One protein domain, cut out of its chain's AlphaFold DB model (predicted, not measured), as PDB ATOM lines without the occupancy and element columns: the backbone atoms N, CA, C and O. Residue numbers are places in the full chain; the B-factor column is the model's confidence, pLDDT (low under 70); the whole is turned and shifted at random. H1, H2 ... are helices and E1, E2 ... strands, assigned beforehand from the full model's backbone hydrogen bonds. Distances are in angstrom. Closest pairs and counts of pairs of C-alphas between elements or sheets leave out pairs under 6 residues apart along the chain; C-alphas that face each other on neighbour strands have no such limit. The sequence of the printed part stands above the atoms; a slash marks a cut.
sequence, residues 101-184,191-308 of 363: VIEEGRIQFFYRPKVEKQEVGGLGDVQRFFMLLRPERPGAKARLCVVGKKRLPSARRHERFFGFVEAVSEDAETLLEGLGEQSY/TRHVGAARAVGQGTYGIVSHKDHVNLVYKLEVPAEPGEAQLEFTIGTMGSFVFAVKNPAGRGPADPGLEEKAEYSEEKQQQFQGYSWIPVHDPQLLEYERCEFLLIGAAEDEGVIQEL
ATOM      1  N   VAL A 101     112.490  97.660  68.887       88.31
ATOM      2  CA  VAL A 101     111.463  97.110  69.786       88.31
ATOM      3  C   VAL A 101     110.349  96.490  68.944       88.31
ATOM      4  O   VAL A 101     109.382  97.146  68.561       88.31
ATOM      5  N   ILE A 102     110.481  95.192  68.660       91.50
ATOM      6  CA  ILE A 102     109.530  94.426  67.838       91.50
ATOM      7  C   ILE A 102     108.156  94.348  68.526       91.50
ATOM      8  O   ILE A 102     107.104  94.411  67.880       91.50
ATOM      9  N   GLU A 103     108.150  94.163  69.848       93.12
ATOM     10  CA  GLU A 103     106.945  94.076  70.672       93.12
ATOM     11  C   GLU A 103     107.187  94.629  72.074       93.12
ATOM     12  O   GLU A 103     108.228  94.372  72.670       93.12
ATOM     13  N   GLU A 104     106.183  95.302  72.626       93.81
ATOM     14  CA  GLU A 104     106.121  95.721  74.025       93.81
ATOM     15  C   GLU A 104     104.800  95.266  74.663       93.81
ATOM     16  O   GLU A 104     103.799  95.019  73.974       93.81
ATOM     17  N   GLY A 105     104.787  95.146  75.989       94.44
ATOM     18  CA  GLY A 105     103.561  94.887  76.732       94.44
ATOM     19  C   GLY A 105     103.781  94.524  78.196       94.44
ATOM     20  O   GLY A 105     104.796  94.865  78.808       94.44
ATOM     21  N   ARG A 106     102.811  93.815  78.781       95.19
ATOM     22  CA  ARG A 106     102.808  93.418  80.199       95.19
ATOM     23  C   ARG A 106     103.139  91.950  80.389       95.19
ATOM     24  O   ARG A 106     102.660  91.091  79.654       95.19
ATOM     25  N   ILE A 107     103.923  91.676  81.421       95.69
ATOM     26  CA  ILE A 107     104.345  90.338  81.826       95.69
ATOM     27  C   ILE A 107     103.846  90.055  83.238       95.69
ATOM     28  O   ILE A 107     103.922  90.911  84.121       95.69
ATOM     29  N   GLN A 108     103.310  88.858  83.459       95.50
ATOM     30  CA  GLN A 108     102.900  88.386  84.780       95.50
ATOM     31  C   GLN A 108     103.437  86.975  85.019       95.50
ATOM     32  O   GLN A 108     103.306  86.091  84.171       95.50
ATOM     33  N   PHE A 109     104.046  86.773  86.182       95.12
ATOM     34  CA  PHE A 109     104.639  85.511  86.601       95.12
ATOM     35  C   PHE A 109     103.722  84.811  87.597       95.12
ATOM     36  O   PHE A 109     103.311  85.410  88.594       95.12
ATOM     37  N   PHE A 110     103.450  83.528  87.361       93.88
ATOM     38  CA  PHE A 110     102.638  82.696  88.246       93.88
ATOM     39  C   PHE A 110     103.335  81.371  88.541       93.88
ATOM     40  O   PHE A 110     104.024  80.813  87.687       93.88
ATOM     41  N   TYR A 111     103.091  80.800  89.715       91.69
ATOM     42  CA  TYR A 111     103.453  79.419  90.019       91.69
ATOM     43  C   TYR A 111     102.227  78.646  90.497       91.69
ATOM     44  O   TYR A 111     101.401  79.163  91.242       91.69
ATOM     45  N   ARG A 112     102.105  77.385  90.086       89.12
ATOM     46  CA  ARG A 112     101.065  76.481  90.589       89.12
ATOM     47  C   ARG A 112     101.708  75.521  91.597       89.12
ATOM     48  O   ARG A 112     102.686  74.862  91.221       89.12
ATOM     49  N   PRO A 113     101.243  75.452  92.858       85.69
ATOM     50  CA  PRO A 113     101.782  74.523  93.850       85.69
ATOM     51  C   PRO A 113     101.482  73.069  93.458       85.69
ATOM     52  O   PRO A 113     100.609  72.787  92.635       85.69
ATOM     53  N   LYS A 114     102.205  72.116  94.047       83.19
ATOM     54  CA  LYS A 114     101.822  70.701  93.984       83.19
ATOM     55  C   LYS A 114     100.501  70.461  94.722       83.19
ATOM     56  O   LYS A 114     100.204  71.102  95.726       83.19
ATOM     57  N   VAL A 115      99.753  69.472  94.232       69.00
ATOM     58  CA  VAL A 115      98.549  68.921  94.880       69.00
ATOM     59  C   VAL A 115      98.830  68.628  96.361       69.00
ATOM     60  O   VAL A 115      99.910  68.141  96.695       69.00
ATOM     61  N   GLU A 116      97.853  68.925  97.223       61.03
ATOM     62  CA  GLU A 116      97.900  68.749  98.688       61.03
ATOM     63  C   GLU A 116      98.927  69.632  99.447       61.03
ATOM     64  O   GLU A 116      99.077  69.468 100.657       61.03
ATOM     65  N   LYS A 117      99.578  70.624  98.807       61.22
ATOM     66  CA  LYS A 117     100.385  71.648  99.507       61.22
ATOM     67  C   LYS A 117      99.712  73.023  99.532       61.22
ATOM     68  O   LYS A 117      99.454  73.607  98.483       61.22
ATOM     69  N   GLN A 118      99.466  73.534 100.743       58.44
ATOM     70  CA  GLN A 118      98.988  74.903 100.973       58.44
ATOM     71  C   GLN A 118     100.131  75.924 101.024       58.44
ATOM     72  O   GLN A 118      99.945  77.022 100.521       58.44
ATOM     73  N   GLU A 119     101.301  75.556 101.546       60.66
ATOM     74  CA  GLU A 119     102.496  76.412 101.605       60.66
ATOM     75  C   GLU A 119     103.572  75.901 100.628       60.66
ATOM     76  O   GLU A 119     103.675  74.693 100.377       60.66
ATOM     77  N   VAL A 120     104.395  76.802 100.076       67.94
ATOM     78  CA  VAL A 120     105.485  76.465  99.138       67.94
ATOM     79  C   VAL A 120     106.831  76.910  99.706       67.94
ATOM     80  O   VAL A 120     107.226  78.061  99.571       67.94
ATOM     81  N   GLY A 121     107.574  75.964 100.288       68.38
ATOM     82  CA  GLY A 121     108.917  76.193 100.840       68.38
ATOM     83  C   GLY A 121     110.062  76.173  99.814       68.38
ATOM     84  O   GLY A 121     111.207  75.964 100.203       68.38
ATOM     85  N   GLY A 122     109.766  76.303  98.513       78.75
ATOM     86  CA  GLY A 122     110.756  76.366  97.426       78.75
ATOM     87  C   GLY A 122     110.365  75.616  96.142       78.75
ATOM     88  O   GLY A 122     109.333  74.941  96.069       78.75
ATOM     89  N   LEU A 123     111.222  75.672  95.113       81.50
ATOM     90  CA  LEU A 123     110.999  75.106  93.764       81.50
ATOM     91  C   LEU A 123     110.700  73.594  93.744       81.50
ATOM     92  O   LEU A 123     110.127  73.071  92.776       81.50
ATOM     93  N   GLY A 124     111.078  72.875  94.804       81.06
ATOM     94  CA  GLY A 124     110.723  71.472  95.008       81.06
ATOM     95  C   GLY A 124     109.210  71.243  95.084       81.06
ATOM     96  O   GLY A 124     108.732  70.210  94.607       81.06
ATOM     97  N   ASP A 125     108.457  72.217  95.598       83.69
ATOM     98  CA  ASP A 125     107.016  72.135  95.860       83.69
ATOM     99  C   ASP A 125     106.140  72.799  94.796       83.69
ATOM    100  O   ASP A 125     104.929  72.588  94.758       83.69
ATOM    101  N   VAL A 126     106.757  73.511  93.856       87.00
ATOM    102  CA  VAL A 126     106.101  74.025  92.653       87.00
ATOM    103  C   VAL A 126     105.797  72.869  91.692       87.00
ATOM    104  O   VAL A 126     106.636  71.990  91.463       87.00
ATOM    105  N   GLN A 127     104.610  72.857  91.086       87.81
ATOM    106  CA  GLN A 127     104.251  71.948  89.995       87.81
ATOM    107  C   GLN A 127     104.739  72.509  88.651       87.81
ATOM    108  O   GLN A 127     105.512  71.846  87.957       87.81
ATOM    109  N   ARG A 128     104.329  73.741  88.319       91.38
ATOM    110  CA  ARG A 128     104.667  74.480  87.089       91.38
ATOM    111  C   ARG A 128     104.871  75.971  87.389       91.38
ATOM    112  O   ARG A 128     104.268  76.491  88.325       91.38
ATOM    113  N   PHE A 129     105.678  76.633  86.564       94.25
ATOM    114  CA  PHE A 129     105.845  78.090  86.527       94.25
ATOM    115  C   PHE A 129     105.376  78.610  85.171       94.25
ATOM    116  O   PHE A 129     105.672  77.991  84.143       94.25
ATOM    117  N   PHE A 130     104.671  79.733  85.192       94.88
ATOM    118  CA  PHE A 130     104.028  80.347  84.043       94.88
ATOM    119  C   PHE A 130     104.463  81.803  83.893       94.88
ATOM    120  O   PHE A 130     104.693  82.512  84.873       94.88
ATOM    121  N   MET A 131     104.511  82.244  82.645       95.94
ATOM    122  CA  MET A 131     104.798  83.602  82.216       95.94
ATOM    123  C   MET A 131     103.700  84.002  81.230       95.94
ATOM    124  O   MET A 131     103.675  83.524  80.099       95.94
ATOM    125  N   LEU A 132     102.762  84.834  81.674       95.62
ATOM    126  CA  LEU A 132     101.716  85.392  80.825       95.62
ATOM    127  C   LEU A 132     102.261  86.653  80.152       95.62
ATOM    128  O   LEU A 132     102.552  87.635  80.837       95.62
ATOM    129  N   LEU A 133     102.395  86.616  78.826       96.00
ATOM    130  CA  LEU A 133     102.735  87.773  78.000       96.00
ATOM    131  C   LEU A 133     101.450  88.388  77.439       96.00
ATOM    132  O   LEU A 133     100.612  87.682  76.875       96.00
ATOM    133  N   ARG A 134     101.295  89.702  77.598       95.06
ATOM    134  CA  ARG A 134     100.162  90.490  77.098       95.06
ATOM    135  C   ARG A 134     100.705  91.650  76.258       95.06
ATOM    136  O   ARG A 134     101.067  92.668  76.850       95.06
ATOM    137  N   PRO A 135     100.817  91.500  74.926       94.50
ATOM    138  CA  PRO A 135     101.262  92.584  74.056       94.50
ATOM    139  C   PRO A 135     100.312  93.782  74.168       94.50
ATOM    140  O   PRO A 135      99.099  93.590  74.224       94.50
ATOM    141  N   GLU A 136     100.827  95.012  74.153       89.88
ATOM    142  CA  GLU A 136      99.975  96.220  74.111       89.88
ATOM    143  C   GLU A 136      99.620  96.639  72.658       89.88
ATOM    144  O   GLU A 136      98.841  97.567  72.431       89.88
ATOM    145  N   ARG A 137     100.106  95.888  71.652       85.38
ATOM    146  CA  ARG A 137      99.777  96.050  70.221       85.38
ATOM    147  C   ARG A 137      98.321  95.632  69.916       85.38
ATOM    148  O   ARG A 137      97.972  94.478  70.170       85.38
ATOM    149  N   PRO A 138      97.490  96.482  69.273       80.69
ATOM    150  CA  PRO A 138      96.123  96.122  68.891       80.69
ATOM    151  C   PRO A 138      96.040  94.847  68.038       80.69
ATOM    152  O   PRO A 138      96.742  94.718  67.035       80.69
ATOM    153  N   GLY A 139      95.155  93.923  68.422       82.94
ATOM    154  CA  GLY A 139      94.901  92.668  67.702       82.94
ATOM    155  C   GLY A 139      95.948  91.561  67.895       82.94
ATOM    156  O   GLY A 139      95.767  90.480  67.340       82.94
ATOM    157  N   ALA A 140      97.013  91.796  68.668       88.81
ATOM    158  CA  ALA A 140      97.938  90.741  69.086       88.81
ATOM    159  C   ALA A 140      97.352  89.939  70.259       88.81
ATOM    160  O   ALA A 140      96.585  90.471  71.064       88.81
ATOM    161  N   LYS A 141      97.708  88.655  70.364       93.31
ATOM    162  CA  LYS A 141      97.103  87.738  71.344       93.31
ATOM    163  C   LYS A 141      97.913  87.657  72.635       93.31
ATOM    164  O   LYS A 141      99.143  87.667  72.608       93.31
ATOM    165  N   ALA A 142      97.222  87.518  73.765       93.94
ATOM    166  CA  ALA A 142      97.826  87.142  75.035       93.94
ATOM    167  C   ALA A 142      98.290  85.674  74.988       93.94
ATOM    168  O   ALA A 142      97.637  84.816  74.385       93.94
ATOM    169  N   ARG A 143      99.440  85.384  75.605       95.00
ATOM    170  CA  ARG A 143     100.171  84.116  75.439       95.00
ATOM    171  C   ARG A 143     100.576  83.569  76.805       95.00
ATOM    172  O   ARG A 143     101.339  84.214  77.526       95.00
ATOM    173  N   LEU A 144     100.066  82.393  77.173       95.69
ATOM    174  CA  LEU A 144     100.390  81.734  78.439       95.69
ATOM    175  C   LEU A 144     101.563  80.767  78.242       95.69
ATOM    176  O   LEU A 144     101.388  79.636  77.790       95.69
ATOM    177  N   CYS A 145     102.768  81.204  78.598       96.06
ATOM    178  CA  CYS A 145     103.991  80.419  78.453       96.06
ATOM    179  C   CYS A 145     104.314  79.620  79.728       96.06
ATOM    180  O   CYS A 145     104.145  80.118  80.839       96.06
ATOM    181  N   VAL A 146     104.847  78.405  79.588       95.31
ATOM    182  CA  VAL A 146     105.330  77.533  80.676       95.31
ATOM    183  C   VAL A 146     106.848  77.394  80.588       95.31
ATOM    184  O   VAL A 146     107.375  77.150  79.506       95.31
ATOM    185  N   VAL A 147     107.568  77.494  81.714       94.69
ATOM    186  CA  VAL A 147     109.040  77.340  81.753       94.69
ATOM    187  C   VAL A 147     109.436  76.028  82.437       94.69
ATOM    188  O   VAL A 147     109.185  75.821  83.628       94.69
ATOM    189  N   GLY A 148     110.106  75.131  81.704       88.38
ATOM    190  CA  GLY A 148     110.310  73.729  82.099       88.38
ATOM    191  C   GLY A 148     111.179  73.494  83.343       88.38
ATOM    192  O   GLY A 148     111.141  72.412  83.929       88.38
ATOM    193  N   LYS A 149     111.951  74.493  83.790       88.88
ATOM    194  CA  LYS A 149     112.752  74.435  85.032       88.88
ATOM    195  C   LYS A 149     112.091  75.109  86.240       88.88
ATOM    196  O   LYS A 149     112.721  75.190  87.291       88.88
ATOM    197  N   LYS A 150     110.825  75.528  86.114       91.88
ATOM    198  CA  LYS A 150     110.001  76.152  87.170       91.88
ATOM    199  C   LYS A 150     110.511  77.493  87.720       91.88
ATOM    200  O   LYS A 150     110.004  77.945  88.736       91.88
ATOM    201  N   ARG A 151     111.502  78.102  87.072       92.81
ATOM    202  CA  ARG A 151     112.101  79.407  87.385       92.81
ATOM    203  C   ARG A 151     112.674  80.018  86.104       92.81
ATOM    204  O   ARG A 151     112.826  79.292  85.116       92.81
ATOM    205  N   LEU A 152     113.023  81.300  86.120       93.38
ATOM    206  CA  LEU A 152     113.731  81.956  85.014       93.38
ATOM    207  C   LEU A 152     115.223  81.547  84.976       93.38
ATOM    208  O   LEU A 152     115.782  81.184  86.015       93.38
ATOM    209  N   PRO A 153     115.884  81.542  83.801       91.75
ATOM    210  CA  PRO A 153     117.292  81.159  83.692       91.75
ATOM    211  C   PRO A 153     118.219  82.234  84.266       91.75
ATOM    212  O   PRO A 153     118.132  83.405  83.909       91.75
ATOM    213  N   SER A 154     119.164  81.843  85.122       87.19
ATOM    214  CA  SER A 154     120.125  82.788  85.692       87.19
ATOM    215  C   SER A 154     121.141  83.290  84.655       87.19
ATOM    216  O   SER A 154     121.995  82.529  84.187       87.19
ATOM    217  N   ALA A 155     121.096  84.599  84.384       79.94
ATOM    218  CA  ALA A 155     122.081  85.369  83.618       79.94
ATOM    219  C   ALA A 155     123.532  85.020  83.987       79.94
ATOM    220  O   ALA A 155     124.317  84.577  83.153       79.94
ATOM    221  N   ARG A 156     123.855  85.110  85.287       80.25
ATOM    222  CA  ARG A 156     125.195  84.873  85.861       80.25
ATOM    223  C   ARG A 156     125.728  83.446  85.679       80.25
ATOM    224  O   ARG A 156     126.878  83.182  86.018       80.25
ATOM    225  N   ARG A 157     124.893  82.510  85.219       81.25
ATOM    226  CA  ARG A 157     125.239  81.098  84.985       81.25
ATOM    227  C   ARG A 157     125.097  80.685  83.517       81.25
ATOM    228  O   ARG A 157     125.350  79.523  83.210       81.25
ATOM    229  N   HIS A 158     124.645  81.592  82.644       78.31
ATOM    230  CA  HIS A 158     124.228  81.300  81.267       78.31
ATOM    231  C   HIS A 158     123.311  80.063  81.178       78.31
ATOM    232  O   HIS A 158     123.468  79.187  80.320       78.31
ATOM    233  N   GLU A 159     122.356  79.968  82.114       90.94
ATOM    234  CA  GLU A 159     121.352  78.903  82.113       90.94
ATOM    235  C   GLU A 159     120.485  78.991  80.841       90.94
ATOM    236  O   GLU A 159     120.195  80.073  80.333       90.94
ATOM    237  N   ARG A 160     120.092  77.828  80.307       92.56
ATOM    238  CA  ARG A 160     119.344  77.683  79.048       92.56
ATOM    239  C   ARG A 160     118.117  76.822  79.292       92.56
ATOM    240  O   ARG A 160     118.256  75.613  79.489       92.56
ATOM    241  N   PHE A 161     116.938  77.434  79.342       94.25
ATOM    242  CA  PHE A 161     115.693  76.764  79.716       94.25
ATOM    243  C   PHE A 161     114.721  76.707  78.544       94.25
ATOM    244  O   PHE A 161     114.363  77.730  77.965       94.25
ATOM    245  N   PHE A 162     114.270  75.492  78.240       93.62
ATOM    246  CA  PHE A 162     113.132  75.266  77.361       93.62
ATOM    247  C   PHE A 162     111.843  75.718  78.053       93.62
ATOM    248  O   PHE A 162     111.653  75.502  79.258       93.62
ATOM    249  N   GLY A 163     110.947  76.286  77.263       94.44
ATOM    250  CA  GLY A 163     109.557  76.517  77.609       94.44
ATOM    251  C   GLY A 163     108.660  76.284  76.400       94.44
ATOM    252  O   GLY A 163     109.141  75.964  75.313       94.44
ATOM    253  N   PHE A 164     107.355  76.409  76.598       95.44
ATOM    254  CA  PHE A 164     106.384  76.316  75.515       95.44
ATOM    255  C   PHE A 164     105.154  77.181  75.785       95.44
ATOM    256  O   PHE A 164     104.872  77.527  76.934       95.44
ATOM    257  N   VAL A 165     104.415  77.525  74.736       95.81
ATOM    258  CA  VAL A 165     103.111  78.189  74.834       95.81
ATOM    259  C   VAL A 165     102.041  77.135  75.140       95.81
ATOM    260  O   VAL A 165     101.808  76.230  74.340       95.81
ATOM    261  N   GLU A 166     101.419  77.215  76.316       93.50
ATOM    262  CA  GLU A 166     100.361  76.290  76.746       93.50
ATOM    263  C   GLU A 166      99.011  76.657  76.120       93.50
ATOM    264  O   GLU A 166      98.304  75.758  75.683       93.50
ATOM    265  N   ALA A 167      98.682  77.953  76.067       93.00
ATOM    266  CA  ALA A 167      97.426  78.474  75.526       93.00
ATOM    267  C   ALA A 167      97.592  79.904  74.981       93.00
ATOM    268  O   ALA A 167      98.433  80.670  75.472       93.00
ATOM    269  N   VAL A 168      96.768  80.274  73.995       94.12
ATOM    270  CA  VAL A 168      96.754  81.606  73.357       94.12
ATOM    271  C   VAL A 168      95.319  82.125  73.267       94.12
ATOM    272  O   VAL A 168      94.417  81.391  72.880       94.12
ATOM    273  N   SER A 169      95.097  83.399  73.594       92.56
ATOM    274  CA  SER A 169      93.759  84.009  73.587       92.56
ATOM    275  C   SER A 169      93.809  85.484  73.193       92.56
ATOM    276  O   SER A 169      94.806  86.165  73.416       92.56
ATOM    277  N   GLU A 170      92.726  85.991  72.609       89.06
ATOM    278  CA  GLU A 170      92.551  87.428  72.345       89.06
ATOM    279  C   GLU A 170      92.281  88.208  73.640       89.06
ATOM    280  O   GLU A 170      92.700  89.355  73.762       89.06
ATOM    281  N   ASP A 171      91.671  87.554  74.633       86.75
ATOM    282  CA  ASP A 171      91.502  88.074  75.989       86.75
ATOM    283  C   ASP A 171      92.405  87.334  76.990       86.75
ATOM    284  O   ASP A 171      92.517  86.105  76.996       86.75
ATOM    285  N   ALA A 172      93.046  88.100  77.868       86.19
ATOM    286  CA  ALA A 172      93.870  87.581  78.942       86.19
ATOM    287  C   ALA A 172      93.060  86.999  80.108       86.19
ATOM    288  O   ALA A 172      93.581  86.120  80.795       86.19
ATOM    289  N   GLU A 173      91.827  87.454  80.351       85.19
ATOM    290  CA  GLU A 173      91.030  86.973  81.488       85.19
ATOM    291  C   GLU A 173      90.707  85.480  81.326       85.19
ATOM    292  O   GLU A 173      90.936  84.706  82.254       85.19
ATOM    293  N   THR A 174      90.392  85.028  80.106       87.56
ATOM    294  CA  THR A 174      90.248  83.598  79.755       87.56
ATOM    295  C   THR A 174      91.485  82.751  80.109       87.56
ATOM    296  O   THR A 174      91.366  81.598  80.531       87.56
ATOM    297  N   LEU A 175      92.698  83.303  79.973       87.38
ATOM    298  CA  LEU A 175      93.943  82.602  80.329       87.38
ATOM    299  C   LEU A 175      94.162  82.561  81.850       87.38
ATOM    300  O   LEU A 175      94.743  81.602  82.361       87.38
ATOM    301  N   LEU A 176      93.685  83.575  82.577       84.19
ATOM    302  CA  LEU A 176      93.717  83.625  84.040       84.19
ATOM    303  C   LEU A 176      92.674  82.683  84.663       84.19
ATOM    304  O   LEU A 176      92.982  82.016  85.649       84.19
ATOM    305  N   GLU A 177      91.493  82.534  84.056       82.69
ATOM    306  CA  GLU A 177      90.505  81.511  84.436       82.69
ATOM    307  C   GLU A 177      91.092  80.093  84.318       82.69
ATOM    308  O   GLU A 177      90.984  79.290  85.247       82.69
ATOM    309  N   GLY A 178      91.819  79.804  83.230       80.31
ATOM    310  CA  GLY A 178      92.558  78.543  83.054       80.31
ATOM    311  C   GLY A 178      93.662  78.296  84.101       80.31
ATOM    312  O   GLY A 178      94.046  77.149  84.357       80.31
ATOM    313  N   LEU A 179      94.151  79.350  84.763       81.56
ATOM    314  CA  LEU A 179      95.082  79.267  85.893       81.56
ATOM    315  C   LEU A 179      94.392  79.051  87.256       81.56
ATOM    316  O   LEU A 179      95.089  78.803  88.244       81.56
ATOM    317  N   GLY A 180      93.058  79.058  87.316       74.31
ATOM    318  CA  GLY A 180      92.263  78.830  88.526       74.31
ATOM    319  C   GLY A 180      92.372  77.424  89.134       74.31
ATOM    320  O   GLY A 180      93.171  76.576  88.707       74.31
ATOM    321  N   GLU A 181      91.574  77.170  90.175       66.62
ATOM    322  CA  GLU A 181      91.469  75.841  90.787       66.62
ATOM    323  C   GLU A 181      90.838  74.835  89.819       66.62
ATOM    324  O   GLU A 181      89.873  75.144  89.125       66.62
ATOM    325  N   GLN A 182      91.362  73.609  89.794       59.97
ATOM    326  CA  GLN A 182      90.813  72.526  88.976       59.97
ATOM    327  C   GLN A 182      90.646  71.265  89.823       59.97
ATOM    328  O   GLN A 182      91.623  70.693  90.313       59.97
ATOM    329  N   SER A 183      89.405  70.811  89.991       53.81
ATOM    330  CA  SER A 183      89.096  69.507  90.574       53.81
ATOM    331  C   SER A 183      88.993  68.446  89.476       53.81
ATOM    332  O   SER A 183      88.409  68.676  88.419       53.81
ATOM    333  N   TYR A 184      89.578  67.270  89.708       57.84
ATOM    334  CA  TYR A 184      89.541  66.157  88.759       57.84
ATOM    335  C   TYR A 184      89.425  64.813  89.481       57.84
ATOM    336  O   TYR A 184      90.079  64.569  90.498       57.84
ATOM    337  N   THR A 191      88.449  62.264  94.027       57.22
ATOM    338  CA  THR A 191      88.646  63.679  93.684       57.22
ATOM    339  C   THR A 191      90.000  64.193  94.159       57.22
ATOM    340  O   THR A 191      90.367  64.071  95.326       57.22
ATOM    341  N   ARG A 192      90.740  64.828  93.249       60.72
ATOM    342  CA  ARG A 192      91.938  65.611  93.552       60.72
ATOM    343  C   ARG A 192      91.718  67.066  93.190       60.72
ATOM    344  O   ARG A 192      91.125  67.369  92.159       60.72
ATOM    345  N   HIS A 193      92.240  67.948  94.032       64.12
ATOM    346  CA  HIS A 193      92.190  69.391  93.842       64.12
ATOM    347  C   HIS A 193      93.575  69.888  93.435       64.12
ATOM    348  O   HIS A 193      94.554  69.716  94.165       64.12
ATOM    349  N   VAL A 194      93.657  70.498  92.259       65.12
ATOM    350  CA  VAL A 194      94.800  71.302  91.844       65.12
ATOM    351  C   VAL A 194      94.514  72.734  92.285       65.12
ATOM    352  O   VAL A 194      93.630  73.384  91.726       65.12
ATOM    353  N   GLY A 195      95.243  73.216  93.293       65.38
ATOM    354  CA  GLY A 195      95.132  74.605  93.746       65.38
ATOM    355  C   GLY A 195      95.475  75.588  92.623       65.38
ATOM    356  O   GLY A 195      96.266  75.263  91.728       65.38
ATOM    357  N   ALA A 196      94.865  76.773  92.658       79.94
ATOM    358  CA  ALA A 196      95.077  77.828  91.669       79.94
ATOM    359  C   ALA A 196      96.558  78.228  91.558       79.94
ATOM    360  O   ALA A 196      97.337  78.087  92.506       79.94
ATOM    361  N   ALA A 197      96.955  78.745  90.396       85.31
ATOM    362  CA  ALA A 197      98.258  79.376  90.265       85.31
ATOM    363  C   ALA A 197      98.272  80.712  91.023       85.31
ATOM    364  O   ALA A 197      97.375  81.540  90.880       85.31
ATOM    365  N   ARG A 198      99.311  80.922  91.830       89.38
ATOM    366  CA  ARG A 198      99.544  82.149  92.593       89.38
ATOM    367  C   ARG A 198     100.404  83.095  91.768       89.38
ATOM    368  O   ARG A 198     101.420  82.672  91.214       89.38
ATOM    369  N   ALA A 199     100.013  84.364  91.694       89.81
ATOM    370  CA  ALA A 199     100.859  85.406  91.126       89.81
ATOM    371  C   ALA A 199     102.088  85.623  92.025       89.81
ATOM    372  O   ALA A 199     101.973  85.621  93.249       89.81
ATOM    373  N   VAL A 200     103.258  85.814  91.416       92.25
ATOM    374  CA  VAL A 200     104.511  86.136  92.123       92.25
ATOM    375  C   VAL A 200     105.198  87.389  91.575       92.25
ATOM    376  O   VAL A 200     106.063  87.948  92.241       92.25
ATOM    377  N   GLY A 201     104.781  87.895  90.414       92.19
ATOM    378  CA  GLY A 201     105.202  89.216  89.960       92.19
ATOM    379  C   GLY A 201     104.415  89.729  88.760       92.19
ATOM    380  O   GLY A 201     103.852  88.948  87.994       92.19
ATOM    381  N   GLN A 202     104.412  91.046  88.583       93.56
ATOM    382  CA  GLN A 202     103.924  91.746  87.398       93.56
ATOM    383  C   GLN A 202     104.949  92.800  86.974       93.56
ATOM    384  O   GLN A 202     105.582  93.426  87.822       93.56
ATOM    385  N   GLY A 203     105.074  93.031  85.672       93.62
ATOM    386  CA  GLY A 203     105.906  94.087  85.117       93.62
ATOM    387  C   GLY A 203     105.597  94.385  83.653       93.62
ATOM    388  O   GLY A 203     104.562  93.960  83.126       93.62
ATOM    389  N   THR A 204     106.528  95.052  82.977       94.69
ATOM    390  CA  THR A 204     106.554  95.163  81.511       94.69
ATOM    391  C   THR A 204     107.601  94.256  80.887       94.69
ATOM    392  O   THR A 204     108.575  93.873  81.538       94.69
ATOM    393  N   TYR A 205     107.400  93.928  79.612       94.56
ATOM    394  CA  TYR A 205     108.400  93.284  78.771       94.56
ATOM    395  C   TYR A 205     108.569  94.014  77.439       94.56
ATOM    396  O   TYR A 205     107.652  94.688  76.966       94.56
ATOM    397  N   GLY A 206     109.737  93.818  76.834       93.19
ATOM    398  CA  GLY A 206     110.006  94.097  75.430       93.19
ATOM    399  C   GLY A 206     110.605  92.864  74.752       93.19
ATOM    400  O   GLY A 206     111.383  92.131  75.364       93.19
ATOM    401  N   ILE A 207     110.246  92.627  73.492       93.06
ATOM    402  CA  ILE A 207     110.974  91.740  72.579       93.06
ATOM    403  C   ILE A 207     111.770  92.653  71.651       93.06
ATOM    404  O   ILE A 207     111.193  93.391  70.854       93.06
ATOM    405  N   VAL A 208     113.093  92.620  71.792       90.94
ATOM    406  CA  VAL A 208     114.003  93.601  71.200       90.94
ATOM    407  C   VAL A 208     114.979  92.904  70.260       90.94
ATOM    408  O   VAL A 208     115.664  91.955  70.649       90.94
ATOM    409  N   SER A 209     115.035  93.360  69.011       88.56
ATOM    410  CA  SER A 209     115.977  92.868  68.012       88.56
ATOM    411  C   SER A 209     117.298  93.609  68.123       88.56
ATOM    412  O   SER A 209     117.358  94.814  67.898       88.56
ATOM    413  N   HIS A 210     118.371  92.867  68.364       84.00
ATOM    414  CA  HIS A 210     119.728  93.300  68.052       84.00
ATOM    415  C   HIS A 210     120.147  92.691  66.704       84.00
ATOM    416  O   HIS A 210     119.397  91.940  66.073       84.00
ATOM    417  N   LYS A 211     121.362  93.011  66.249       72.94
ATOM    418  CA  LYS A 211     121.866  92.608  64.922       72.94
ATOM    419  C   LYS A 211     122.174  91.105  64.815       72.94
ATOM    420  O   LYS A 211     122.053  90.551  63.728       72.94
ATOM    421  N   ASP A 212     122.493  90.452  65.935       77.94
ATOM    422  CA  ASP A 212     122.873  89.028  65.987       77.94
ATOM    423  C   ASP A 212     121.852  88.129  66.714       77.94
ATOM    424  O   ASP A 212     121.944  86.903  66.644       77.94
ATOM    425  N   HIS A 213     120.917  88.713  67.472       85.19
ATOM    426  CA  HIS A 213     119.994  87.983  68.348       85.19
ATOM    427  C   HIS A 213     118.782  88.835  68.763       85.19
ATOM    428  O   HIS A 213     118.833  90.062  68.731       85.19
ATOM    429  N   VAL A 214     117.704  88.177  69.199       91.69
ATOM    430  CA  VAL A 214     116.522  88.817  69.803       91.69
ATOM    431  C   VAL A 214     116.514  88.539  71.305       91.69
ATOM    432  O   VAL A 214     116.713  87.392  71.713       91.69
ATOM    433  N   ASN A 215     116.261  89.567  72.115       92.00
ATOM    434  CA  ASN A 215     116.140  89.467  73.567       92.00
ATOM    435  C   ASN A 215     114.688  89.668  74.021       92.00
ATOM    436  O   ASN A 215     114.034  90.626  73.619       92.00
ATOM    437  N   LEU A 216     114.206  88.795  74.907       93.31
ATOM    438  CA  LEU A 216     113.089  89.082  75.803       93.31
ATOM    439  C   LEU A 216     113.662  89.753  77.054       93.31
ATOM    440  O   LEU A 216     114.338  89.108  77.857       93.31
ATOM    441  N   VAL A 217     113.378  91.038  77.215       93.06
ATOM    442  CA  VAL A 217     113.749  91.840  78.386       93.06
ATOM    443  C   VAL A 217     112.508  92.152  79.211       93.06
ATOM    444  O   VAL A 217     111.426  92.335  78.656       93.06
ATOM    445  N   TYR A 218     112.643  92.222  80.535       92.88
ATOM    446  CA  TYR A 218     111.555  92.635  81.422       92.88
ATOM    447  C   TYR A 218     112.023  93.555  82.547       92.88
ATOM    448  O   TYR A 218     113.187  93.534  82.954       92.88
ATOM    449  N   LYS A 219     111.071  94.325  83.081       92.88
ATOM    450  CA  LYS A 219     111.216  95.150  84.282       92.88
ATOM    451  C   LYS A 219     110.036  94.890  85.213       92.88
ATOM    452  O   LYS A 219     108.886  95.005  84.797       92.88
ATOM    453  N   LEU A 220     110.322  94.523  86.458       92.31
ATOM    454  CA  LEU A 220     109.325  94.259  87.491       92.31
ATOM    455  C   LEU A 220     108.695  95.580  87.975       92.31
ATOM    456  O   LEU A 220     109.387  96.581  88.147       92.31
ATOM    457  N   GLU A 221     107.380  95.574  88.182       90.19
ATOM    458  CA  GLU A 221     106.605  96.705  88.720       90.19
ATOM    459  C   GLU A 221     105.943  96.354  90.061       90.19
ATOM    460  O   GLU A 221     105.822  97.211  90.934       90.19
ATOM    461  N   VAL A 222     105.518  95.095  90.241       91.00
ATOM    462  CA  VAL A 222     104.886  94.595  91.471       91.00
ATOM    463  C   VAL A 222     105.438  93.200  91.811       91.00
ATOM    464  O   VAL A 222     105.268  92.290  90.995       91.00
ATOM    465  N   PRO A 223     106.040  92.985  92.997       89.50
ATOM    466  CA  PRO A 223     106.518  94.025  93.915       89.50
ATOM    467  C   PRO A 223     107.605  94.888  93.250       89.50
ATOM    468  O   PRO A 223     108.287  94.427  92.340       89.50
ATOM    469  N   ALA A 224     107.776  96.136  93.695       83.81
ATOM    470  CA  ALA A 224     108.780  97.039  93.117       83.81
ATOM    471  C   ALA A 224     110.230  96.573  93.378       83.81
ATOM    472  O   ALA A 224     111.122  96.838  92.574       83.81
ATOM    473  N   GLU A 225     110.450  95.839  94.473       87.00
ATOM    474  CA  GLU A 225     111.705  95.158  94.797       87.00
ATOM    475  C   GLU A 225     111.441  93.645  94.965       87.00
ATOM    476  O   GLU A 225     110.435  93.268  95.576       87.00
ATOM    477  N   PRO A 226     112.295  92.753  94.425       89.12
ATOM    478  CA  PRO A 226     112.096  91.308  94.509       89.12
ATOM    479  C   PRO A 226     112.396  90.774  95.919       89.12
ATOM    480  O   PRO A 226     113.535  90.814  96.384       89.12
ATOM    481  N   GLY A 227     111.377  90.221  96.581       88.94
ATOM    482  CA  GLY A 227     111.510  89.507  97.852       88.94
ATOM    483  C   GLY A 227     111.957  88.049  97.685       88.94
ATOM    484  O   GLY A 227     112.235  87.575  96.582       88.94
ATOM    485  N   GLU A 228     111.993  87.304  98.794       86.69
ATOM    486  CA  GLU A 228     112.467  85.907  98.836       86.69
ATOM    487  C   GLU A 228     111.751  85.004  97.817       86.69
ATOM    488  O   GLU A 228     112.394  84.219  97.118       86.69
ATOM    489  N   ALA A 229     110.432  85.170  97.670       86.12
ATOM    490  CA  ALA A 229     109.628  84.429  96.702       86.12
ATOM    491  C   ALA A 229     110.085  84.686  95.255       86.12
ATOM    492  O   ALA A 229     110.275  83.744  94.488       86.12
ATOM    493  N   GLN A 230     110.297  85.949  94.876       90.44
ATOM    494  CA  GLN A 230     110.749  86.330  93.536       90.44
ATOM    495  C   GLN A 230     112.156  85.782  93.257       90.44
ATOM    496  O   GLN A 230     112.395  85.203  92.194       90.44
ATOM    497  N   LEU A 231     113.061  85.879  94.234       89.81
ATOM    498  CA  LEU A 231     114.446  85.421  94.112       89.81
ATOM    499  C   LEU A 231     114.562  83.893  93.947       89.81
ATOM    500  O   LEU A 231     115.360  83.438  93.125       89.81
ATOM    501  N   GLU A 232     113.723  83.098  94.623       90.06
ATOM    502  CA  GLU A 232     113.629  81.636  94.425       90.06
ATOM    503  C   GLU A 232     113.204  81.280  92.981       90.06
ATOM    504  O   GLU A 232     113.748  80.361  92.360       90.06
ATOM    505  N   PHE A 233     112.313  82.077  92.374       90.12
ATOM    506  CA  PHE A 233     111.966  81.980  90.947       90.12
ATOM    507  C   PHE A 233     112.991  82.623  89.997       90.12
ATOM    508  O   PHE A 233     112.808  82.572  88.777       90.12
ATOM    509  N   THR A 234     114.090  83.181  90.521       92.19
ATOM    510  CA  THR A 234     115.098  83.940  89.751       92.19
ATOM    511  C   THR A 234     114.470  85.123  88.989       92.19
ATOM    512  O   THR A 234     114.902  85.497  87.901       92.19
ATOM    513  N   ILE A 235     113.431  85.720  89.582       91.50
ATOM    514  CA  ILE A 235     112.847  86.996  89.172       91.50
ATOM    515  C   ILE A 235     113.616  88.100  89.907       91.50
ATOM    516  O   ILE A 235     113.651  88.129  91.137       91.50
ATOM    517  N   GLY A 236     114.251  88.991  89.149       89.31
ATOM    518  CA  GLY A 236     114.880  90.207  89.657       89.31
ATOM    519  C   GLY A 236     114.005  91.433  89.400       89.31
ATOM    520  O   GLY A 236     112.917  91.332  88.833       89.31
ATOM    521  N   THR A 237     114.508  92.616  89.757       90.06
ATOM    522  CA  THR A 237     113.908  93.901  89.351       90.06
ATOM    523  C   THR A 237     113.893  94.054  87.824       90.06
ATOM    524  O   THR A 237     113.034  94.731  87.263       90.06
ATOM    525  N   MET A 238     114.847  93.412  87.148       88.81
ATOM    526  CA  MET A 238     115.021  93.378  85.699       88.81
ATOM    527  C   MET A 238     115.511  91.987  85.273       88.81
ATOM    528  O   MET A 238     115.954  91.188  86.104       88.81
ATOM    529  N   GLY A 239     115.476  91.703  83.974       89.06
ATOM    530  CA  GLY A 239     116.206  90.576  83.397       89.06
ATOM    531  C   GLY A 239     116.184  90.575  81.873       89.06
ATOM    532  O   GLY A 239     115.281  91.141  81.259       89.06
ATOM    533  N   SER A 240     117.188  89.930  81.277       90.69
ATOM    534  CA  SER A 240     117.379  89.817  79.829       90.69
ATOM    535  C   SER A 240     117.607  88.361  79.429       90.69
ATOM    536  O   SER A 240     118.405  87.649  80.051       90.69
ATOM    537  N   PHE A 241     116.906  87.910  78.391       92.38
ATOM    538  CA  PHE A 241     116.988  86.543  77.890       92.38
ATOM    539  C   PHE A 241     117.090  86.515  76.369       92.38
ATOM    540  O   PHE A 241     116.173  86.989  75.704       92.38
ATOM    541  N   VAL A 242     118.110  85.862  75.799       92.44
ATOM    542  CA  VAL A 242     118.080  85.563  74.355       92.44
ATOM    543  C   VAL A 242     116.909  84.619  74.102       92.44
ATOM    544  O   VAL A 242     116.803  83.574  74.754       92.44
ATOM    545  N   PHE A 243     116.037  85.003  73.174       94.25
ATOM    546  CA  PHE A 243     114.748  84.370  72.930       94.25
ATOM    547  C   PHE A 243     114.710  83.786  71.517       94.25
ATOM    548  O   PHE A 243     114.852  84.499  70.520       94.25
ATOM    549  N   ALA A 244     114.531  82.467  71.432       94.44
ATOM    550  CA  ALA A 244     114.455  81.739  70.170       94.44
ATOM    551  C   ALA A 244     113.306  80.725  70.183       94.44
ATOM    552  O   ALA A 244     113.083  80.049  71.187       94.44
ATOM    553  N   VAL A 245     112.615  80.586  69.055       94.56
ATOM    554  CA  VAL A 245     111.565  79.583  68.829       94.56
ATOM    555  C   VAL A 245     112.157  78.376  68.105       94.56
ATOM    556  O   VAL A 245     113.015  78.509  67.225       94.56
ATOM    557  N   LYS A 246     111.712  77.183  68.499       92.25
ATOM    558  CA  LYS A 246     112.111  75.908  67.906       92.25
ATOM    559  C   LYS A 246     111.260  75.603  66.676       92.25
ATOM    560  O   LYS A 246     110.056  75.834  66.663       92.25
ATOM    561  N   ASN A 247     111.872  75.007  65.661       91.56
ATOM    562  CA  ASN A 247     111.155  74.495  64.503       91.56
ATOM    563  C   ASN A 247     110.459  73.155  64.842       91.56
ATOM    564  O   ASN A 247     111.162  72.183  65.146       91.56
ATOM    565  N   PRO A 248     109.117  73.040  64.758       87.06
ATOM    566  CA  PRO A 248     108.421  71.786  65.047       87.06
ATOM    567  C   PRO A 248     108.776  70.676  64.045       87.06
ATOM    568  O   PRO A 248     108.818  69.504  64.432       87.06
ATOM    569  N   ALA A 249     109.172  71.024  62.813       83.56
ATOM    570  CA  ALA A 249     109.684  70.099  61.793       83.56
ATOM    571  C   ALA A 249     111.101  69.532  62.094       83.56
ATOM    572  O   ALA A 249     111.819  69.099  61.185       83.56
ATOM    573  N   GLY A 250     111.520  69.539  63.366       71.19
ATOM    574  CA  GLY A 250     112.773  68.970  63.865       71.19
ATOM    575  C   GLY A 250     112.994  67.511  63.442       71.19
ATOM    576  O   GLY A 250     112.086  66.677  63.455       71.19
ATOM    577  N   ARG A 251     114.228  67.195  63.031       54.41
ATOM    578  CA  ARG A 251     114.559  65.934  62.349       54.41
ATOM    579  C   ARG A 251     114.839  64.767  63.305       54.41
ATOM    580  O   ARG A 251     115.993  64.453  63.584       54.41
ATOM    581  N   GLY A 252     113.783  64.036  63.657       56.34
ATOM    582  CA  GLY A 252     113.857  62.625  64.063       56.34
ATOM    583  C   GLY A 252     113.558  62.324  65.541       56.34
ATOM    584  O   GLY A 252     113.344  63.243  66.326       56.34
ATOM    585  N   PRO A 253     113.559  61.034  65.944       53.81
ATOM    586  CA  PRO A 253     113.025  60.581  67.242       53.81
ATOM    587  C   PRO A 253     113.818  61.002  68.491       53.81
ATOM    588  O   PRO A 253     113.433  60.651  69.599       53.81
ATOM    589  N   ALA A 254     114.942  61.701  68.318       63.78
ATOM    590  CA  ALA A 254     115.786  62.216  69.396       63.78
ATOM    591  C   ALA A 254     115.715  63.753  69.522       63.78
ATOM    592  O   ALA A 254     116.536  64.348  70.219       63.78
ATOM    593  N   ASP A 255     114.773  64.399  68.825       67.50
ATOM    594  CA  ASP A 255     114.497  65.833  68.936       67.50
ATOM    595  C   ASP A 255     113.980  66.176  70.352       67.50
ATOM    596  O   ASP A 255     112.890  65.731  70.715       67.50
ATOM    597  N   PRO A 256     114.724  66.939  71.180       65.44
ATOM    598  CA  PRO A 256     114.293  67.251  72.536       65.44
ATOM    599  C   PRO A 256     113.134  68.250  72.495       65.44
ATOM    600  O   PRO A 256     113.315  69.414  72.129       65.44
ATOM    601  N   GLY A 257     111.939  67.799  72.866       70.38
ATOM    602  CA  GLY A 257     110.753  68.645  72.923       70.38
ATOM    603  C   GLY A 257     109.471  67.914  73.298       70.38
ATOM    604  O   GLY A 257     109.509  66.791  73.803       70.38
ATOM    605  N   LEU A 258     108.346  68.582  73.058       77.19
ATOM    606  CA  LEU A 258     106.996  68.055  73.243       77.19
ATOM    607  C   LEU A 258     106.620  66.996  72.188       77.19
ATOM    608  O   LEU A 258     107.083  67.028  71.045       77.19
ATOM    609  N   GLU A 259     105.728  66.084  72.584       79.31
ATOM    610  CA  GLU A 259     105.089  65.102  71.694       79.31
ATOM    611  C   GLU A 259     104.046  65.781  70.785       79.31
ATOM    612  O   GLU A 259     104.058  65.594  69.570       79.31
ATOM    613  N   GLU A 260     103.189  66.626  71.369       83.69
ATOM    614  CA  GLU A 260     102.309  67.560  70.655       83.69
ATOM    615  C   GLU A 260     103.107  68.810  70.251       83.69
ATOM    616  O   GLU A 260     103.710  69.461  71.104       83.69
ATOM    617  N   LYS A 261     103.098  69.171  68.964       86.25
ATOM    618  CA  LYS A 261     103.892  70.276  68.402       86.25
ATOM    619  C   LYS A 261     103.002  71.364  67.794       86.25
ATOM    620  O   LYS A 261     101.884  71.073  67.385       86.25
ATOM    621  N   ALA A 262     103.515  72.591  67.697       88.12
ATOM    622  CA  ALA A 262     102.798  73.708  67.078       88.12
ATOM    623  C   ALA A 262     102.447  73.455  65.600       88.12
ATOM    624  O   ALA A 262     103.323  73.153  64.784       88.12
ATOM    625  N   GLU A 263     101.178  73.659  65.249       89.75
ATOM    626  CA  GLU A 263     100.667  73.571  63.876       89.75
ATOM    627  C   GLU A 263     100.802  74.922  63.151       89.75
ATOM    628  O   GLU A 263      99.839  75.673  62.992       89.75
ATOM    629  N   TYR A 264     102.022  75.266  62.726       91.69
ATOM    630  CA  TYR A 264     102.263  76.490  61.955       91.69
ATOM    631  C   TYR A 264     101.634  76.452  60.557       91.69
ATOM    632  O   TYR A 264     101.686  75.437  59.861       91.69
ATOM    633  N   SER A 265     101.132  77.604  60.096       93.19
ATOM    634  CA  SER A 265     100.777  77.792  58.685       93.19
ATOM    635  C   SER A 265     102.006  77.642  57.777       93.19
ATOM    636  O   SER A 265     103.138  77.873  58.208       93.19
ATOM    637  N   GLU A 266     101.801  77.313  56.496       90.44
ATOM    638  CA  GLU A 266     102.902  77.148  55.532       90.44
ATOM    639  C   GLU A 266     103.816  78.383  55.451       90.44
ATOM    640  O   GLU A 266     105.024  78.243  55.274       90.44
ATOM    641  N   GLU A 267     103.258  79.586  55.606       91.44
ATOM    642  CA  GLU A 267     103.997  80.852  55.628       91.44
ATOM    643  C   GLU A 267     104.926  80.944  56.850       91.44
ATOM    644  O   GLU A 267     106.128  81.171  56.701       91.44
ATOM    645  N   LYS A 268     104.400  80.704  58.061       92.44
ATOM    646  CA  LYS A 268     105.202  80.722  59.295       92.44
ATOM    647  C   LYS A 268     106.226  79.585  59.309       92.44
ATOM    648  O   LYS A 268     107.378  79.798  59.674       92.44
ATOM    649  N   GLN A 269     105.862  78.402  58.816       92.75
ATOM    650  CA  GLN A 269     106.773  77.262  58.708       92.75
ATOM    651  C   GLN A 269     107.926  77.511  57.711       92.75
ATOM    652  O   GLN A 269     109.029  76.996  57.918       92.75
ATOM    653  N   GLN A 270     107.718  78.329  56.671       92.00
ATOM    654  CA  GLN A 270     108.777  78.749  55.742       92.00
ATOM    655  C   GLN A 270     109.796  79.711  56.373       92.00
ATOM    656  O   GLN A 270     110.970  79.651  56.001       92.00
ATOM    657  N   GLN A 271     109.409  80.533  57.360       92.12
ATOM    658  CA  GLN A 271     110.332  81.462  58.041       92.12
ATOM    659  C   GLN A 271     111.525  80.747  58.693       92.12
ATOM    660  O   GLN A 271     112.628  81.288  58.721       92.12
ATOM    661  N   PHE A 272     111.336  79.506  59.153       90.31
ATOM    662  CA  PHE A 272     112.408  78.691  59.728       90.31
ATOM    663  C   PHE A 272     113.491  78.280  58.720       90.31
ATOM    664  O   PHE A 272     114.560  77.858  59.145       90.31
ATOM    665  N   GLN A 273     113.229  78.326  57.406       88.94
ATOM    666  CA  GLN A 273     114.170  77.976  56.321       88.94
ATOM    667  C   GLN A 273     114.882  76.605  56.466       88.94
ATOM    668  O   GLN A 273     115.903  76.344  55.831       88.94
ATOM    669  N   GLY A 274     114.344  75.699  57.290       85.75
ATOM    670  CA  GLY A 274     114.953  74.405  57.622       85.75
ATOM    671  C   GLY A 274     115.941  74.417  58.801       85.75
ATOM    672  O   GLY A 274     116.425  73.347  59.172       85.75
ATOM    673  N   TYR A 275     116.209  75.568  59.423       88.94
ATOM    674  CA  TYR A 275     116.923  75.654  60.701       88.94
ATOM    675  C   TYR A 275     116.076  75.071  61.843       88.94
ATOM    676  O   TYR A 275     114.846  75.143  61.818       88.94
ATOM    677  N   SER A 276     116.724  74.502  62.864       88.31
ATOM    678  CA  SER A 276     116.035  73.942  64.044       88.31
ATOM    679  C   SER A 276     115.572  75.001  65.051       88.31
ATOM    680  O   SER A 276     114.728  74.708  65.891       88.31
ATOM    681  N   TRP A 277     116.144  76.204  64.982       90.75
ATOM    682  CA  TRP A 277     115.914  77.327  65.892       90.75
ATOM    683  C   TRP A 277     116.004  78.634  65.110       90.75
ATOM    684  O   TRP A 277     116.900  78.766  64.275       90.75
ATOM    685  N   ILE A 278     115.131  79.595  65.414       92.56
ATOM    686  CA  ILE A 278     115.213  80.974  64.912       92.56
ATOM    687  C   ILE A 278     114.981  81.986  66.048       92.56
ATOM    688  O   ILE A 278     114.188  81.707  66.951       92.56
ATOM    689  N   PRO A 279     115.657  83.151  66.041       92.56
ATOM    690  CA  PRO A 279     115.326  84.266  66.931       92.56
ATOM    691  C   PRO A 279     113.918  84.813  66.639       92.56
ATOM    692  O   PRO A 279     113.438  84.743  65.505       92.56
ATOM    693  N   VAL A 280     113.250  85.372  67.652       92.12
ATOM    694  CA  VAL A 280     111.842  85.812  67.549       92.12
ATOM    695  C   VAL A 280     111.707  87.193  66.891       92.12
ATOM    696  O   VAL A 280     111.257  88.148  67.513       92.12
ATOM    697  N   HIS A 281     112.095  87.309  65.617       90.19
ATOM    698  CA  HIS A 281     111.834  88.521  64.821       90.19
ATOM    699  C   HIS A 281     110.344  88.691  64.467       90.19
ATOM    700  O   HIS A 281     109.904  89.803  64.199       90.19
ATOM    701  N   ASP A 282     109.565  87.602  64.477       91.56
ATOM    702  CA  ASP A 282     108.113  87.610  64.267       91.56
ATOM    703  C   ASP A 282     107.393  87.076  65.525       91.56
ATOM    704  O   ASP A 282     107.354  85.860  65.745       91.56
ATOM    705  N   PRO A 283     106.800  87.951  66.361       91.81
ATOM    706  CA  PRO A 283     106.062  87.538  67.553       91.81
ATOM    707  C   PRO A 283     104.826  86.677  67.261       91.81
ATOM    708  O   PRO A 283     104.371  85.965  68.156       91.81
ATOM    709  N   GLN A 284     104.300  86.670  66.029       92.19
ATOM    710  CA  GLN A 284     103.165  85.814  65.658       92.19
ATOM    711  C   GLN A 284     103.536  84.323  65.674       92.19
ATOM    712  O   GLN A 284     102.651  83.477  65.771       92.19
ATOM    713  N   LEU A 285     104.829  83.972  65.661       92.31
ATOM    714  CA  LEU A 285     105.295  82.601  65.912       92.31
ATOM    715  C   LEU A 285     104.960  82.107  67.332       92.31
ATOM    716  O   LEU A 285     104.896  80.898  67.559       92.31
ATOM    717  N   LEU A 286     104.735  83.016  68.285       93.00
ATOM    718  CA  LEU A 286     104.324  82.703  69.657       93.00
ATOM    719  C   LEU A 286     102.796  82.599  69.811       93.00
ATOM    720  O   LEU A 286     102.319  82.199  70.867       93.00
ATOM    721  N   GLU A 287     102.016  82.955  68.786       93.25
ATOM    722  CA  GLU A 287     100.541  82.947  68.821       93.25
ATOM    723  C   GLU A 287      99.937  81.586  68.426       93.25
ATOM    724  O   GLU A 287      98.747  81.479  68.138       93.25
ATOM    725  N   TYR A 288     100.765  80.538  68.463       92.81
ATOM    726  CA  TYR A 288     100.400  79.145  68.232       92.81
ATOM    727  C   TYR A 288     100.604  78.343  69.521       92.81
ATOM    728  O   TYR A 288     101.658  78.421  70.159       92.81
ATOM    729  N   GLU A 289      99.608  77.546  69.899       92.94
ATOM    730  CA  GLU A 289      99.727  76.610  71.019       92.94
ATOM    731  C   GLU A 289     100.798  75.548  70.731       92.94
ATOM    732  O   GLU A 289     101.104  75.248  69.576       92.94
ATOM    733  N   ARG A 290     101.418  75.005  71.786       93.12
ATOM    734  CA  ARG A 290     102.565  74.078  71.700       93.12
ATOM    735  C   ARG A 290     103.800  74.657  70.985       93.12
ATOM    736  O   ARG A 290     104.720  73.909  70.660       93.12
ATOM    737  N   CYS A 291     103.869  75.978  70.781       93.00
ATOM    738  CA  CYS A 291     105.077  76.667  70.322       93.00
ATOM    739  C   CYS A 291     106.197  76.488  71.355       93.00
ATOM    740  O   CYS A 291     106.112  77.015  72.465       93.00
ATOM    741  N   GLU A 292     107.227  75.719  71.004       94.19
ATOM    742  CA  GLU A 292     108.397  75.480  71.849       94.19
ATOM    743  C   GLU A 292     109.425  76.608  71.692       94.19
ATOM    744  O   GLU A 292     109.764  77.010  70.577       94.19
ATOM    745  N   PHE A 293     109.983  77.083  72.804       94.94
ATOM    746  CA  PHE A 293     110.972  78.159  72.815       94.94
ATOM    747  C   PHE A 293     112.120  77.897  73.796       94.94
ATOM    748  O   PHE A 293     112.037  77.067  74.703       94.94
ATOM    749  N   LEU A 294     113.204  78.648  73.623       94.62
ATOM    750  CA  LEU A 294     114.382  78.651  74.478       94.62
ATOM    751  C   LEU A 294     114.610  80.061  75.029       94.62
ATOM    752  O   LEU A 294     114.655  81.027  74.269       94.62
ATOM    753  N   LEU A 295     114.794  80.149  76.348       94.75
ATOM    754  CA  LEU A 295     115.294  81.336  77.040       94.75
ATOM    755  C   LEU A 295     116.725  81.066  77.514       94.75
ATOM    756  O   LEU A 295     116.979  80.077  78.209       94.75
ATOM    757  N   ILE A 296     117.658  81.944  77.151       92.12
ATOM    758  CA  ILE A 296     119.062  81.887  77.579       92.12
ATOM    759  C   ILE A 296     119.361  83.103  78.448       92.12
ATOM    760  O   ILE A 296     119.174  84.221  77.986       92.12
ATOM    761  N   GLY A 297     119.866  82.902  79.666       88.12
ATOM    762  CA  GLY A 297     120.275  84.000  80.547       88.12
ATOM    763  C   GLY A 297     121.363  84.877  79.914       88.12
ATOM    764  O   GLY A 297     122.521  84.452  79.826       88.12
ATOM    765  N   ALA A 298     120.988  86.091  79.508       82.44
ATOM    766  CA  ALA A 298     121.884  87.139  79.033       82.44
ATOM    767  C   ALA A 298     122.240  88.093  80.184       82.44
ATOM    768  O   ALA A 298     121.567  88.105  81.213       82.44
ATOM    769  N   ALA A 299     123.303  88.885  80.031       71.56
ATOM    770  CA  ALA A 299     123.567  89.977  80.967       71.56
ATOM    771  C   ALA A 299     122.444  91.030  80.891       71.56
ATOM    772  O   ALA A 299     121.798  91.181  79.854       71.56
ATOM    773  N   GLU A 300     122.212  91.744  81.991       64.62
ATOM    774  CA  GLU A 300     121.264  92.859  82.041       64.62
ATOM    775  C   GLU A 300     121.773  93.991  81.126       64.62
ATOM    776  O   GLU A 300     122.790  94.617  81.415       64.62
ATOM    777  N   ASP A 301     121.100  94.209  79.991       60.47
ATOM    778  CA  ASP A 301     121.408  95.304  79.064       60.47
ATOM    779  C   ASP A 301     120.697  96.575  79.545       60.47
ATOM    780  O   ASP A 301     119.548  96.855  79.193       60.47
ATOM    781  N   GLU A 302     121.380  97.311  80.424       55.59
ATOM    782  CA  GLU A 302     120.865  98.532  81.054       55.59
ATOM    783  C   GLU A 302     120.396  99.578  80.025       55.59
ATOM    784  O   GLU A 302     119.447 100.311  80.305       55.59
ATOM    785  N   GLY A 303     120.999  99.618  78.829       54.94
ATOM    786  CA  GLY A 303     120.635 100.559  77.766       54.94
ATOM    787  C   GLY A 303     119.237 100.291  77.210       54.94
ATOM    788  O   GLY A 303     118.377 101.169  77.244       54.94
ATOM    789  N   VAL A 304     118.975  99.048  76.795       57.78
ATOM    790  CA  VAL A 304     117.650  98.628  76.298       57.78
ATOM    791  C   VAL A 304     116.569  98.793  77.372       57.78
ATOM    792  O   VAL A 304     115.431  99.173  77.085       57.78
ATOM    793  N   ILE A 305     116.906  98.521  78.635       56.66
ATOM    794  CA  ILE A 305     115.954  98.642  79.746       56.66
ATOM    795  C   ILE A 305     115.670 100.119  80.083       56.66
ATOM    796  O   ILE A 305     114.557 100.443  80.515       56.66
ATOM    797  N   GLN A 306     116.626 101.027  79.852       55.53
ATOM    798  CA  GLN A 306     116.390 102.467  79.932       55.53
ATOM    799  C   GLN A 306     115.457 102.941  78.807       55.53
ATOM    800  O   GLN A 306     114.474 103.613  79.111       55.53
ATOM    801  N   GLU A 307     115.678 102.524  77.556       56.81
ATOM    802  CA  GLU A 307     114.809 102.870  76.417       56.81
ATOM    803  C   GLU A 307     113.354 102.409  76.642       56.81
ATOM    804  O   GLU A 307     112.422 103.201  76.491       56.81
ATOM    805  N   LEU A 308     113.141 101.181  77.135       57.16
ATOM    806  CA  LEU A 308     111.812 100.688  77.544       57.16
ATOM    807  C   LEU A 308     111.213 101.471  78.727       57.16
ATOM    808  O   LEU A 308     109.993 101.623  78.835       57.16
TER     809      LEU A 308
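This is residues 101 to 184 and 191 to 308 of the 363 residues of the protein "Apurinic endonuclease-redox" of Micractinium conductrix (UniProt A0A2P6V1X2). A closed barrel of eight antiparallel strands makes the body, with the short helices H1, H4 and H5 on its outside and the short strand E10 paired onto E9. The small two-stranded sheet E5 E6 lies away from the barrel, farthest from the mean of the C-alphas. The 202 printed residues hold five named helices and eleven named strands, in the order E1 E2 E3 E4 H1 E5 E6 E7 E8 H2 E9 H3 E10 H4 E11 H5; the class is mixed, helices and strands. The whole is compact, with a radius of gyration of the C-alphas of 16.6 A and spans of 47 by 42 by 35 A.

The barrel holds E1, residues 101 to 113, 34.4 A, from C-alpha 101 at (111.463, 97.110, 69.786); E2, 126 to 135, 26.7 A; E3, 142 to 147; E4, 160 to 169, 26.9 A; E7, 198 to 209, 31.5 A; E8, 214 to 222, 25.3 A; E9, 238 to 246, 25.1 A; E10, 277 to 279; and E11, 292 to 297. E5 is 182 to 184 and E6 is 191 to 194. The helices are H1, 172 to 178; H2, 228 to 232; H3, 266 to 271; H4, 283 to 286; and H5, 302 to 308, ending at C-alpha 308, (111.812, 100.688, 77.544). E1 bends by 57 degrees at residue 105, E7 by 57 degrees at residue 203.

Round the ring run E1, E2, E3, E4, E11, E9, E8, E7 and back to E1. E1 to E4 form a meander, each strand the antiparallel neighbour of the one before: N 108 and O 132 are 3.0 A apart, N 131 and O 145 2.8 A, N 144 and O 167 2.9 A. Onward round the ring, these backbone pairs are within hydrogen-bond range: N 161 and O 295 of E4 and E11, 2.9 A; N 242 and O 296 of E9 and E11, 2.9 A; N 218 and O 239 of E8 and E9, 2.9 A; N 206 and O 217 of E7 and E8, 2.9 A; and N 107 and O 203 of E1 and E7, 2.9 A. E9 is staggered, pairing with E10 over residues 244 to 246, N 245 to O 278 at 2.9 A. H1 is over E3, height 8.3 A, only just along the strands at 28 degrees on the local plane; the closest C-alphas are Ala 142 and Ala 172, 5.6 A. H5 is only just over E8, where 4 of its C-alphas fall against 2 on E7, and runs across at 73 degrees on the local plane; C-alphas of Val 217 and Ile 305 are closest, 7.3 A. H4 is over none of the strands, height 5.6 A. H2 is only just on the barrel, with 5 pairs of C-alphas within 10 A. H3 is not on it, and is close to but not clearly touching H4, C-alphas of Lys 268 and Leu 285 6.9 A apart. In E5 and E6, antiparallel, N 184 and O 192 are 2.9 A apart. Every O i to N i+4 pair is within hydrogen-bond range in H1, H2, H3 and H5; H4 is too short for one.

The C-alphas farthest apart are those of Thr 191 and Lys 211, 52.6 A. Residues 185 to 190 are not printed; C-alphas 184 and 191 are 5.6 A apart across the cut. The links E1 to E2, E3 to E4 and E9 to H3 are long. Mean pLDDT of the printed part is 85.1; under 70 are residues 115 to 121, 181 to 184, 191 to 195, 251 to 256 and 300 to 308.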